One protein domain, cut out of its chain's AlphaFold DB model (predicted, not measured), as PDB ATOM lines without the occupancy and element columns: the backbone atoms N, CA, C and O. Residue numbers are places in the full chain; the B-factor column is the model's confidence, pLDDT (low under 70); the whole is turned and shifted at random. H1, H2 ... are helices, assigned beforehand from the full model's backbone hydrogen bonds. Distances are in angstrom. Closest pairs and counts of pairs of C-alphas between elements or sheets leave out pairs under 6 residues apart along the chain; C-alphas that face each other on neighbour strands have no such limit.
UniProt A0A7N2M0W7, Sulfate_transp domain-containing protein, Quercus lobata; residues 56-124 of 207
ATOM      1  N   SER A  56     -28.955  -5.613 -21.521       83.62
ATOM      2  CA  SER A  56     -28.905  -5.736 -20.060       83.62
ATOM      3  C   SER A  56     -29.708  -4.613 -19.394       83.62
ATOM      4  O   SER A  56     -29.454  -3.434 -19.649       83.62
ATOM      5  N   SER A  57     -30.656  -4.973 -18.527       84.56
ATOM      6  CA  SER A  57     -31.530  -4.025 -17.824       84.56
ATOM      7  C   SER A  57     -30.888  -3.394 -16.584       84.56
ATOM      8  O   SER A  57     -31.526  -2.569 -15.937       84.56
ATOM      9  N   VAL A  58     -29.620  -3.695 -16.266       84.12
ATOM     10  CA  VAL A  58     -28.917  -3.118 -15.098       84.12
ATOM     11  C   VAL A  58     -28.966  -1.588 -15.082       84.12
ATOM     12  O   VAL A  58     -29.195  -0.990 -14.036       84.12
ATOM     13  N   HIS A  59     -28.786  -0.943 -16.237       82.00
ATOM     14  CA  HIS A  59     -28.796   0.519 -16.320       82.00
ATOM     15  C   HIS A  59     -30.209   1.122 -16.164       82.00
ATOM     16  O   HIS A  59     -30.347   2.292 -15.822       82.00
ATOM     17  N   GLN A  60     -31.261   0.331 -16.374       83.44
ATOM     18  CA  GLN A  60     -32.654   0.784 -16.328       83.44
ATOM     19  C   GLN A  60     -33.266   0.705 -14.920       83.44
ATOM     20  O   GLN A  60     -34.444   1.006 -14.745       83.44
ATOM     21  N   LEU A  61     -32.486   0.309 -13.908       83.50
ATOM     22  CA  LEU A  61     -32.932   0.260 -12.519       83.50
ATOM     23  C   LEU A  61     -33.083   1.682 -11.957       83.50
ATOM     24  O   LEU A  61     -32.102   2.360 -11.656       83.50
ATOM     25  N   GLN A  62     -34.331   2.126 -11.816       84.31
ATOM     26  CA  GLN A  62     -34.679   3.434 -11.265       84.31
ATOM     27  C   GLN A  62     -35.214   3.278  -9.839       84.31
ATOM     28  O   GLN A  62     -36.314   2.769  -9.638       84.31
ATOM     29  N   PHE A  63     -34.444   3.739  -8.851       84.06
ATOM     30  CA  PHE A  63     -34.802   3.646  -7.427       84.06
ATOM     31  C   PHE A  63     -35.398   4.935  -6.836       84.06
ATOM     32  O   PHE A  63     -35.845   4.919  -5.697       84.06
ATOM     33  N   ASP A  64     -35.447   6.025  -7.608       80.94
ATOM     34  CA  ASP A  64     -35.893   7.358  -7.151       80.94
ATOM     35  C   ASP A  64     -37.260   7.777  -7.753       80.94
ATOM     36  O   ASP A  64     -37.710   8.909  -7.642       80.94
ATOM     37  N   GLY A  65     -37.945   6.873  -8.460       82.06
ATOM     38  CA  GLY A  65     -39.199   7.193  -9.149       82.06
ATOM     39  C   GLY A  65     -40.445   7.110  -8.259       82.06
ATOM     40  O   GLY A  65     -40.520   6.287  -7.349       82.06
ATOM     41  N   SER A  66     -41.504   7.848  -8.617       86.19
ATOM     42  CA  SER A  66     -42.830   7.780  -7.966       86.19
ATOM     43  C   SER A  66     -43.484   6.386  -7.995       86.19
ATOM     44  O   SER A  66     -44.444   6.136  -7.277       86.19
ATOM     45  N   TYR A  67     -42.979   5.471  -8.829       86.12
ATOM     46  CA  TYR A  67     -43.483   4.102  -8.975       86.12
ATOM     47  C   TYR A  67     -42.782   3.086  -8.065       86.12
ATOM     48  O   TYR A  67     -43.252   1.954  -7.956       86.12
ATOM     49  N   VAL A  68     -41.681   3.461  -7.405       89.38
ATOM     50  CA  VAL A  68     -40.870   2.542  -6.587       89.38
ATOM     51  C   VAL A  68     -41.689   1.960  -5.439       89.38
ATOM     52  O   VAL A  68     -41.608   0.765  -5.176       89.38
ATOM     53  N   GLU A  69     -42.544   2.772  -4.813       87.31
ATOM     54  CA  GLU A  69     -43.445   2.303  -3.758       87.31
ATOM     55  C   GLU A  69     -44.449   1.265  -4.282       87.31
ATOM     56  O   GLU A  69     -44.651   0.223  -3.658       87.31
ATOM     57  N   GLY A  70     -45.053   1.515  -5.449       88.19
ATOM     58  CA  GLY A  70     -45.997   0.582  -6.070       88.19
ATOM     59  C   GLY A  70     -45.331  -0.742  -6.447       88.19
ATOM     60  O   GLY A  70     -45.837  -1.813  -6.117       88.19
ATOM     61  N   VAL A  71     -44.150  -0.679  -7.064       89.06
ATOM     62  CA  VAL A  71     -43.370  -1.868  -7.439       89.06
ATOM     63  C   VAL A  71     -42.914  -2.644  -6.203       89.06
ATOM     64  O   VAL A  71     -42.971  -3.873  -6.204       89.06
ATOM     65  N   ALA A  72     -42.521  -1.959  -5.125       90.00
ATOM     66  CA  ALA A  72     -42.151  -2.603  -3.868       90.00
ATOM     67  C   ALA A  72     -43.335  -3.354  -3.235       90.00
ATOM     68  O   ALA A  72     -43.166  -4.496  -2.800       90.00
ATOM     69  N   LYS A  73     -44.540  -2.761  -3.234       89.31
ATOM     70  CA  LYS A  73     -45.766  -3.418  -2.744       89.31
ATOM     71  C   LYS A  73     -46.098  -4.672  -3.553       89.31
ATOM     72  O   LYS A  73     -46.277  -5.742  -2.972       89.31
ATOM     73  N   ILE A  74     -46.099  -4.570  -4.882       89.19
ATOM     74  CA  ILE A  74     -46.365  -5.713  -5.770       89.19
ATOM     75  C   ILE A  74     -45.299  -6.802  -5.584       89.19
ATOM     76  O   ILE A  74     -45.632  -7.980  -5.459       89.19
ATOM     77  N   GLY A  75     -44.019  -6.425  -5.507       90.25
ATOM     78  CA  GLY A  75     -42.912  -7.357  -5.289       90.25
ATOM     79  C   GLY A  75     -43.027  -8.119  -3.968       90.25
ATOM     80  O   GLY A  75     -42.807  -9.331  -3.937       90.25
ATOM     81  N   PHE A  76     -43.442  -7.443  -2.894       89.19
ATOM     82  CA  PHE A  76     -43.707  -8.082  -1.604       89.19
ATOM     83  C   PHE A  76     -44.820  -9.133  -1.702       89.19
ATOM     84  O   PHE A  76     -44.690 -10.236  -1.177       89.19
ATOM     85  N   ILE A  77     -45.892  -8.829  -2.429       88.12
ATOM     86  CA  ILE A  77     -47.036  -9.734  -2.592       88.12
ATOM     87  C   ILE A  77     -46.656 -10.954  -3.406       88.12
ATOM     88  O   ILE A  77     -46.951 -12.071  -2.993       88.12
ATOM     89  N   VAL A  78     -45.941 -10.762  -4.514       88.44
ATOM     90  CA  VAL A  78     -45.414 -11.873  -5.315       88.44
ATOM     91  C   VAL A  78     -44.499 -12.760  -4.467       88.44
ATOM     92  O   VAL A  78     -44.579 -13.983  -4.573       88.44
ATOM     93  N   ALA A  79     -43.685 -12.178  -3.580       87.00
ATOM     94  CA  ALA A  79     -42.862 -12.952  -2.657       87.00
ATOM     95  C   ALA A  79     -43.717 -13.784  -1.689       87.00
ATOM     96  O   ALA A  79     -43.499 -14.987  -1.584       87.00
ATOM     97  N   VAL A  80     -44.725 -13.200  -1.031       85.94
ATOM     98  CA  VAL A  80     -45.619 -13.935  -0.113       85.94
ATOM     99  C   VAL A  80     -46.404 -15.035  -0.839       85.94
ATOM    100  O   VAL A  80     -46.526 -16.148  -0.325       85.94
ATOM    101  N   VAL A  81     -46.896 -14.765  -2.048       84.81
ATOM    102  CA  VAL A  81     -47.564 -15.771  -2.886       84.81
ATOM    103  C   VAL A  81     -46.599 -16.913  -3.213       84.81
ATOM    104  O   VAL A  81     -46.956 -18.074  -3.037       84.81
ATOM    105  N   ALA A  82     -45.349 -16.622  -3.580       82.94
ATOM    106  CA  ALA A  82     -44.346 -17.656  -3.844       82.94
ATOM    107  C   ALA A  82     -44.040 -18.534  -2.611       82.94
ATOM    108  O   ALA A  82     -43.780 -19.729  -2.759       82.94
ATOM    109  N   LEU A  83     -44.102 -17.968  -1.399       80.25
ATOM    110  CA  LEU A  83     -43.937 -18.715  -0.144       80.25
ATOM    111  C   LEU A  83     -45.115 -19.634   0.167       80.25
ATOM    112  O   LEU A  83     -44.917 -20.736   0.673       80.25
ATOM    113  N   THR A  84     -46.328 -19.159  -0.098       76.69
ATOM    114  CA  THR A  84     -47.571 -19.817   0.321       76.69
ATOM    115  C   THR A  84     -48.059 -20.841  -0.697       76.69
ATOM    116  O   THR A  84     -48.443 -21.944  -0.317       76.69
ATOM    117  N   VAL A  85     -48.001 -20.508  -1.987       70.94
ATOM    118  CA  VAL A  85     -48.517 -21.346  -3.080       70.94
ATOM    119  C   VAL A  85     -47.637 -22.576  -3.313       70.94
ATOM    120  O   VAL A  85     -48.119 -23.604  -3.779       70.94
ATOM    121  N   GLY A  86     -46.353 -22.516  -2.949       67.81
ATOM    122  CA  GLY A  86     -45.478 -23.687  -2.924       67.81
ATOM    123  C   GLY A  86     -45.307 -24.394  -4.272       67.81
ATOM    124  O   GLY A  86     -44.749 -25.482  -4.282       67.81
ATOM    125  N   GLU A  87     -45.732 -23.811  -5.399       69.06
ATOM    126  CA  GLU A  87     -45.649 -24.401  -6.746       69.06
ATOM    127  C   GLU A  87     -44.240 -24.925  -7.047       69.06
ATOM    128  O   GLU A  87     -44.053 -26.083  -7.425       69.06
ATOM    129  N   THR A  88     -43.223 -24.098  -6.793       70.44
ATOM    130  CA  THR A  88     -41.818 -24.480  -6.975       70.44
ATOM    131  C   THR A  88     -41.401 -25.603  -6.022       70.44
ATOM    132  O   THR A  88     -40.721 -26.541  -6.439       70.44
ATOM    133  N   MET A  89     -41.855 -25.557  -4.766       77.31
ATOM    134  CA  MET A  89     -41.553 -26.576  -3.753       77.31
ATOM    135  C   MET A  89     -42.234 -27.908  -4.080       77.31
ATOM    136  O   MET A  89     -41.668 -28.970  -3.837       77.31
ATOM    137  N   ALA A  90     -43.450 -27.870  -4.623       80.62
ATOM    138  CA  ALA A  90     -44.230 -29.041  -4.994       80.62
ATOM    139  C   ALA A  90     -43.557 -29.787  -6.149       80.62
ATOM    140  O   ALA A  90     -43.373 -31.000  -6.061       80.62
ATOM    141  N   VAL A  91     -43.100 -29.068  -7.180       83.00
ATOM    142  CA  VAL A  91     -42.350 -29.659  -8.299       83.00
ATOM    143  C   VAL A  91     -41.001 -30.207  -7.827       83.00
ATOM    144  O   VAL A  91     -40.660 -31.350  -8.144       83.00
ATOM    145  N   GLY A  92     -40.253 -29.441  -7.025       82.12
ATOM    146  CA  GLY A  92     -38.982 -29.885  -6.447       82.12
ATOM    147  C   GLY A  92     -39.153 -31.169  -5.635       82.12
ATOM    148  O   GLY A  92     -38.521 -32.190  -5.920       82.12
ATOM    149  N   ARG A  93     -40.084 -31.166  -4.676       83.94
ATOM    150  CA  ARG A  93     -40.408 -32.332  -3.842       83.94
ATOM    151  C   ARG A  93     -40.950 -33.505  -4.643       83.94
ATOM    152  O   ARG A  93     -40.655 -34.636  -4.276       83.94
ATOM    153  N   PHE A  94     -41.677 -33.272  -5.730       84.81
ATOM    154  CA  PHE A  94     -42.137 -34.338  -6.617       84.81
ATOM    155  C   PHE A  94     -40.952 -35.079  -7.253       84.81
ATOM    156  O   PHE A  94     -40.825 -36.295  -7.099       84.81
ATOM    157  N   PHE A  95     -40.018 -34.357  -7.879       84.19
ATOM    158  CA  PHE A  95     -38.815 -34.972  -8.454       84.19
ATOM    159  C   PHE A  95     -37.896 -35.583  -7.392       84.19
ATOM    160  O   PHE A  95     -37.297 -36.638  -7.620       84.19
ATOM    161  N   ALA A  96     -37.804 -34.951  -6.222       85.25
ATOM    162  CA  ALA A  96     -37.047 -35.466  -5.090       85.25
ATOM    163  C   ALA A  96     -37.653 -36.765  -4.545       85.25
ATOM    164  O   ALA A  96     -36.918 -37.715  -4.296       85.25
ATOM    165  N   SER A  97     -38.983 -36.840  -4.452       85.81
ATOM    166  CA  SER A  97     -39.729 -38.029  -4.030       85.81
ATOM    167  C   SER A  97     -39.549 -39.186  -5.009       85.81
ATOM    168  O   SER A  97     -39.432 -40.326  -4.571       85.81
ATOM    169  N   ILE A  98     -39.481 -38.916  -6.317       88.56
ATOM    170  CA  ILE A  98     -39.208 -39.952  -7.327       88.56
ATOM    171  C   ILE A  98     -37.776 -40.483  -7.195       88.56
ATOM    172  O   ILE A  98     -37.532 -41.674  -7.377       88.56
ATOM    173  N   LYS A  99     -36.815 -39.610  -6.876       85.69
ATOM    174  CA  LYS A  99     -35.392 -39.969  -6.777       85.69
ATOM    175  C   LYS A  99     -34.934 -40.325  -5.357       85.69
ATOM    176  O   LYS A  99     -33.744 -40.561  -5.170       85.69
ATOM    177  N   GLY A 100     -35.815 -40.314  -4.357       83.44
ATOM    178  CA  GLY A 100     -35.466 -40.537  -2.947       83.44
ATOM    179  C   GLY A 100     -34.517 -39.492  -2.337       83.44
ATOM    180  O   GLY A 100     -33.803 -39.800  -1.389       83.44
ATOM    181  N   HIS A 101     -34.459 -38.276  -2.887       84.38
ATOM    182  CA  HIS A 101     -33.609 -37.195  -2.374       84.38
ATOM    183  C   HIS A 101     -34.390 -36.300  -1.401       84.38
ATOM    184  O   HIS A 101     -35.589 -36.088  -1.559       84.38
ATOM    185  N   HIS A 102     -33.705 -35.723  -0.413       81.12
ATOM    186  CA  HIS A 102     -34.296 -34.713   0.465       81.12
ATOM    187  C   HIS A 102     -34.060 -33.314  -0.095       81.12
ATOM    188  O   HIS A 102     -32.919 -32.895  -0.288       81.12
ATOM    189  N   ILE A 103     -35.147 -32.576  -0.304       84.12
ATOM    190  CA  ILE A 103     -35.108 -31.176  -0.714       84.12
ATOM    191  C   ILE A 103     -35.464 -30.272   0.465       84.12
ATOM    192  O   ILE A 103     -36.435 -30.501   1.187       84.12
ATOM    193  N   ASN A 104     -34.642 -29.241   0.671       86.12
ATOM    194  CA  ASN A 104     -34.823 -28.252   1.724       86.12
ATOM    195  C   ASN A 104     -35.485 -26.996   1.144       86.12
ATOM    196  O   ASN A 104     -34.847 -26.254   0.397       86.12
ATOM    197  N   ALA A 105     -36.732 -26.744   1.549       83.19
ATOM    198  CA  ALA A 105     -37.546 -25.637   1.049       83.19
ATOM    199  C   ALA A 105     -36.895 -24.259   1.257       83.19
ATOM    200  O   ALA A 105     -36.945 -23.413   0.369       83.19
ATOM    201  N   ASN A 106     -36.209 -24.040   2.386       86.88
ATOM    202  CA  ASN A 106     -35.540 -22.763   2.646       86.88
ATOM    203  C   ASN A 106     -34.421 -22.496   1.623       86.88
ATOM    204  O   ASN A 106     -34.230 -21.368   1.177       86.88
ATOM    205  N   LYS A 107     -33.699 -23.545   1.201       88.38
ATOM    206  CA  LYS A 107     -32.650 -23.417   0.177       88.38
ATOM    207  C   LYS A 107     -33.237 -23.162  -1.208       88.38
ATOM    208  O   LYS A 107     -32.704 -22.328  -1.935       88.38
ATOM    209  N   GLU A 108     -34.323 -23.847  -1.559       86.06
ATOM    210  CA  GLU A 108     -35.018 -23.625  -2.833       86.06
ATOM    211  C   GLU A 108     -35.550 -22.193  -2.932       86.06
ATOM    212  O   GLU A 108     -35.326 -21.510  -3.928       86.06
ATOM    213  N   MET A 109     -36.169 -21.697  -1.866       85.12
ATOM    214  CA  MET A 109     -36.734 -20.352  -1.811       85.12
ATOM    215  C   MET A 109     -35.657 -19.265  -1.938       85.12
ATOM    216  O   MET A 109     -35.810 -18.331  -2.725       85.12
ATOM    217  N   VAL A 110     -34.535 -19.411  -1.223       89.75
ATOM    218  CA  VAL A 110     -33.389 -18.498  -1.359       89.75
ATOM    219  C   VAL A 110     -32.839 -18.536  -2.788       89.75
ATOM    220  O   VAL A 110     -32.585 -17.485  -3.375       89.75
ATOM    221  N   SER A 111     -32.710 -19.726  -3.385       89.19
ATOM    222  CA  SER A 111     -32.228 -19.861  -4.766       89.19
ATOM    223  C   SER A 111     -33.151 -19.197  -5.794       89.19
ATOM    224  O   SER A 111     -32.660 -18.541  -6.712       89.19
ATOM    225  N   LEU A 112     -34.471 -19.280  -5.601       87.69
ATOM    226  CA  LEU A 112     -35.465 -18.630  -6.452       87.69
ATOM    227  C   LEU A 112     -35.373 -17.101  -6.355       87.69
ATOM    228  O   LEU A 112     -35.395 -16.414  -7.377       87.69
ATOM    229  N   GLY A 113     -35.185 -16.566  -5.146       89.31
ATOM    230  CA  GLY A 113     -34.938 -15.137  -4.940       89.31
ATOM    231  C   GLY A 113     -33.682 -14.653  -5.671       89.31
ATOM    232  O   GLY A 113     -33.740 -13.688  -6.434       89.31
ATOM    233  N   PHE A 114     -32.559 -15.361  -5.508       91.62
ATOM    234  CA  PHE A 114     -31.313 -15.030  -6.207       91.62
ATOM    235  C   PHE A 114     -31.456 -15.106  -7.730       91.62
ATOM    236  O   PHE A 114     -30.990 -14.208  -8.433       91.62
ATOM    237  N   MET A 115     -32.127 -16.138  -8.244       89.81
ATOM    238  CA  MET A 115     -32.376 -16.295  -9.675       89.81
ATOM    239  C   MET A 115     -33.195 -15.130 -10.240       89.81
ATOM    240  O   MET A 115     -32.862 -14.631 -11.312       89.81
ATOM    241  N   ASN A 116     -34.212 -14.655  -9.516       89.94
ATOM    242  CA  ASN A 116     -35.037 -13.530  -9.959       89.94
ATOM    243  C   ASN A 116     -34.275 -12.197  -9.939       89.94
ATOM    244  O   ASN A 116     -34.418 -11.410 -10.873       89.94
ATOM    245  N   ILE A 117     -33.420 -11.954  -8.937       90.50
ATOM    246  CA  ILE A 117     -32.572 -10.749  -8.889       90.50
ATOM    247  C   ILE A 117     -31.596 -10.740 -10.072       90.50
ATOM    248  O   ILE A 117     -31.536  -9.770 -10.829       90.50
ATOM    249  N   ILE A 118     -30.868 -11.843 -10.275       90.62
ATOM    250  CA  ILE A 118     -29.911 -11.974 -11.381       90.62
ATOM    251  C   ILE A 118     -30.640 -11.910 -12.732       90.62
ATOM    252  O   ILE A 118     -30.178 -11.242 -13.660       90.62
ATOM    253  N   GLY A 119     -31.798 -12.563 -12.845       88.88
ATOM    254  CA  GLY A 119     -32.648 -12.544 -14.035       88.88
ATOM    255  C   GLY A 119     -33.111 -11.133 -14.388       88.88
ATOM    256  O   GLY A 119     -32.972 -10.720 -15.536       88.88
ATOM    257  N   SER A 120     -33.556 -10.353 -13.399       87.88
ATOM    258  CA  SER A 120     -33.965  -8.957 -13.596       87.88
ATOM    259  C   SER A 120     -32.815  -8.068 -14.076       87.88
ATOM    260  O   SER A 120     -33.032  -7.189 -14.906       87.88
ATOM    261  N   MET A 121     -31.591  -8.286 -13.584       88.50
ATOM    262  CA  MET A 121     -30.408  -7.543 -14.034       88.50
ATOM    263  C   MET A 121     -30.019  -7.909 -15.472       88.50
ATOM    264  O   MET A 121     -29.649  -7.053 -16.269       88.50
ATOM    265  N   THR A 122     -30.127  -9.190 -15.813       87.12
ATOM    266  CA  THR A 122     -29.703  -9.749 -17.103       87.12
ATOM    267  C   THR A 122     -30.823  -9.826 -18.138       87.12
ATOM    268  O   THR A 122     -30.677 -10.516 -19.145       87.12
ATOM    269  N   SER A 123     -31.958  -9.163 -17.904       85.81
ATOM    270  CA  SER A 123     -33.118  -9.207 -18.807       85.81
ATOM    271  C   SER A 123     -33.571 -10.634 -19.155       85.81
ATOM    272  O   SER A 123     -34.036 -10.905 -20.266       85.81
ATOM    273  N   CYS A 124     -33.374 -11.570 -18.223       86.38
ATOM    274  CA  CYS A 124     -33.650 -12.994 -18.370       86.38
ATOM    275  C   CYS A 124     -33.050 -13.619 -19.648       86.38
ATOM    276  O   CYS A 124     -33.732 -14.395 -20.316       86.38
TER     277      CYS A 124
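Overview. This is residues 56 to 124 of the 207 residues of the protein "Sulfate_transp domain-containing protein" of Quercus lobata (UniProt A0A7N2M0W7). A loose, open frame of helices: H2 and H3 follow one another along the long axis, and H4 folds back beside H2 until its end meets the short H1, with few contacts between the parts. The middle of the loop made by H1, the link after it, H2 and H4 is empty, and residues 62 to 78, of which 68 to 78 belong to H2, stick out free. The printed part has 69 residues with four named helices, in the order H1, H2, H3, H4, and no named strand; the class is all helix. It is loose, with a radius of gyration of the C-alphas of 15.3 A, and elongated, spanning 48 by 25 by 14 A.

Arrangement. H1, residues 57 to 60, touches H4, residues 105 to 121, which meets it with residues 120 to 121 alone; the closest C-alphas are those of Val 58 and Met 121, 4.8 A apart. H2, residues 68 to 85, is apart from H1. H2 is close to but not clearly touching H4, the closest C-alphas being those of Leu 83 and Met 109 at 7.6 A; they run opposite ways at a shallow tilt of 33 degrees, only just short of steep. H3, residues 87 to 99, is close to but not clearly touching H4, with the C-alphas of Met 89 and Ala 105 closest at 6.3 A, opposite ways at a steep tilt of 56 degrees. In H2, H3 and H4 every O i to N i+4 pair is within hydrogen-bond range; H1 is too short for such a pair.

Along the chain. H1 begins at C-alpha 57 (-31.530, -4.025, -17.824) and is 5.2 A long. H2 is 25.3 A long, H3 18.6 A, and H4 24.6 A, ending at C-alpha 121 (-30.408, -7.543, -14.034).

Size, cuts and confidence. The C-alphas farthest apart are those of Ser 66 and Gly 100, at 49.1 A. The printed part has no cut and no long link. Residues 86 to 87 have pLDDT under 70.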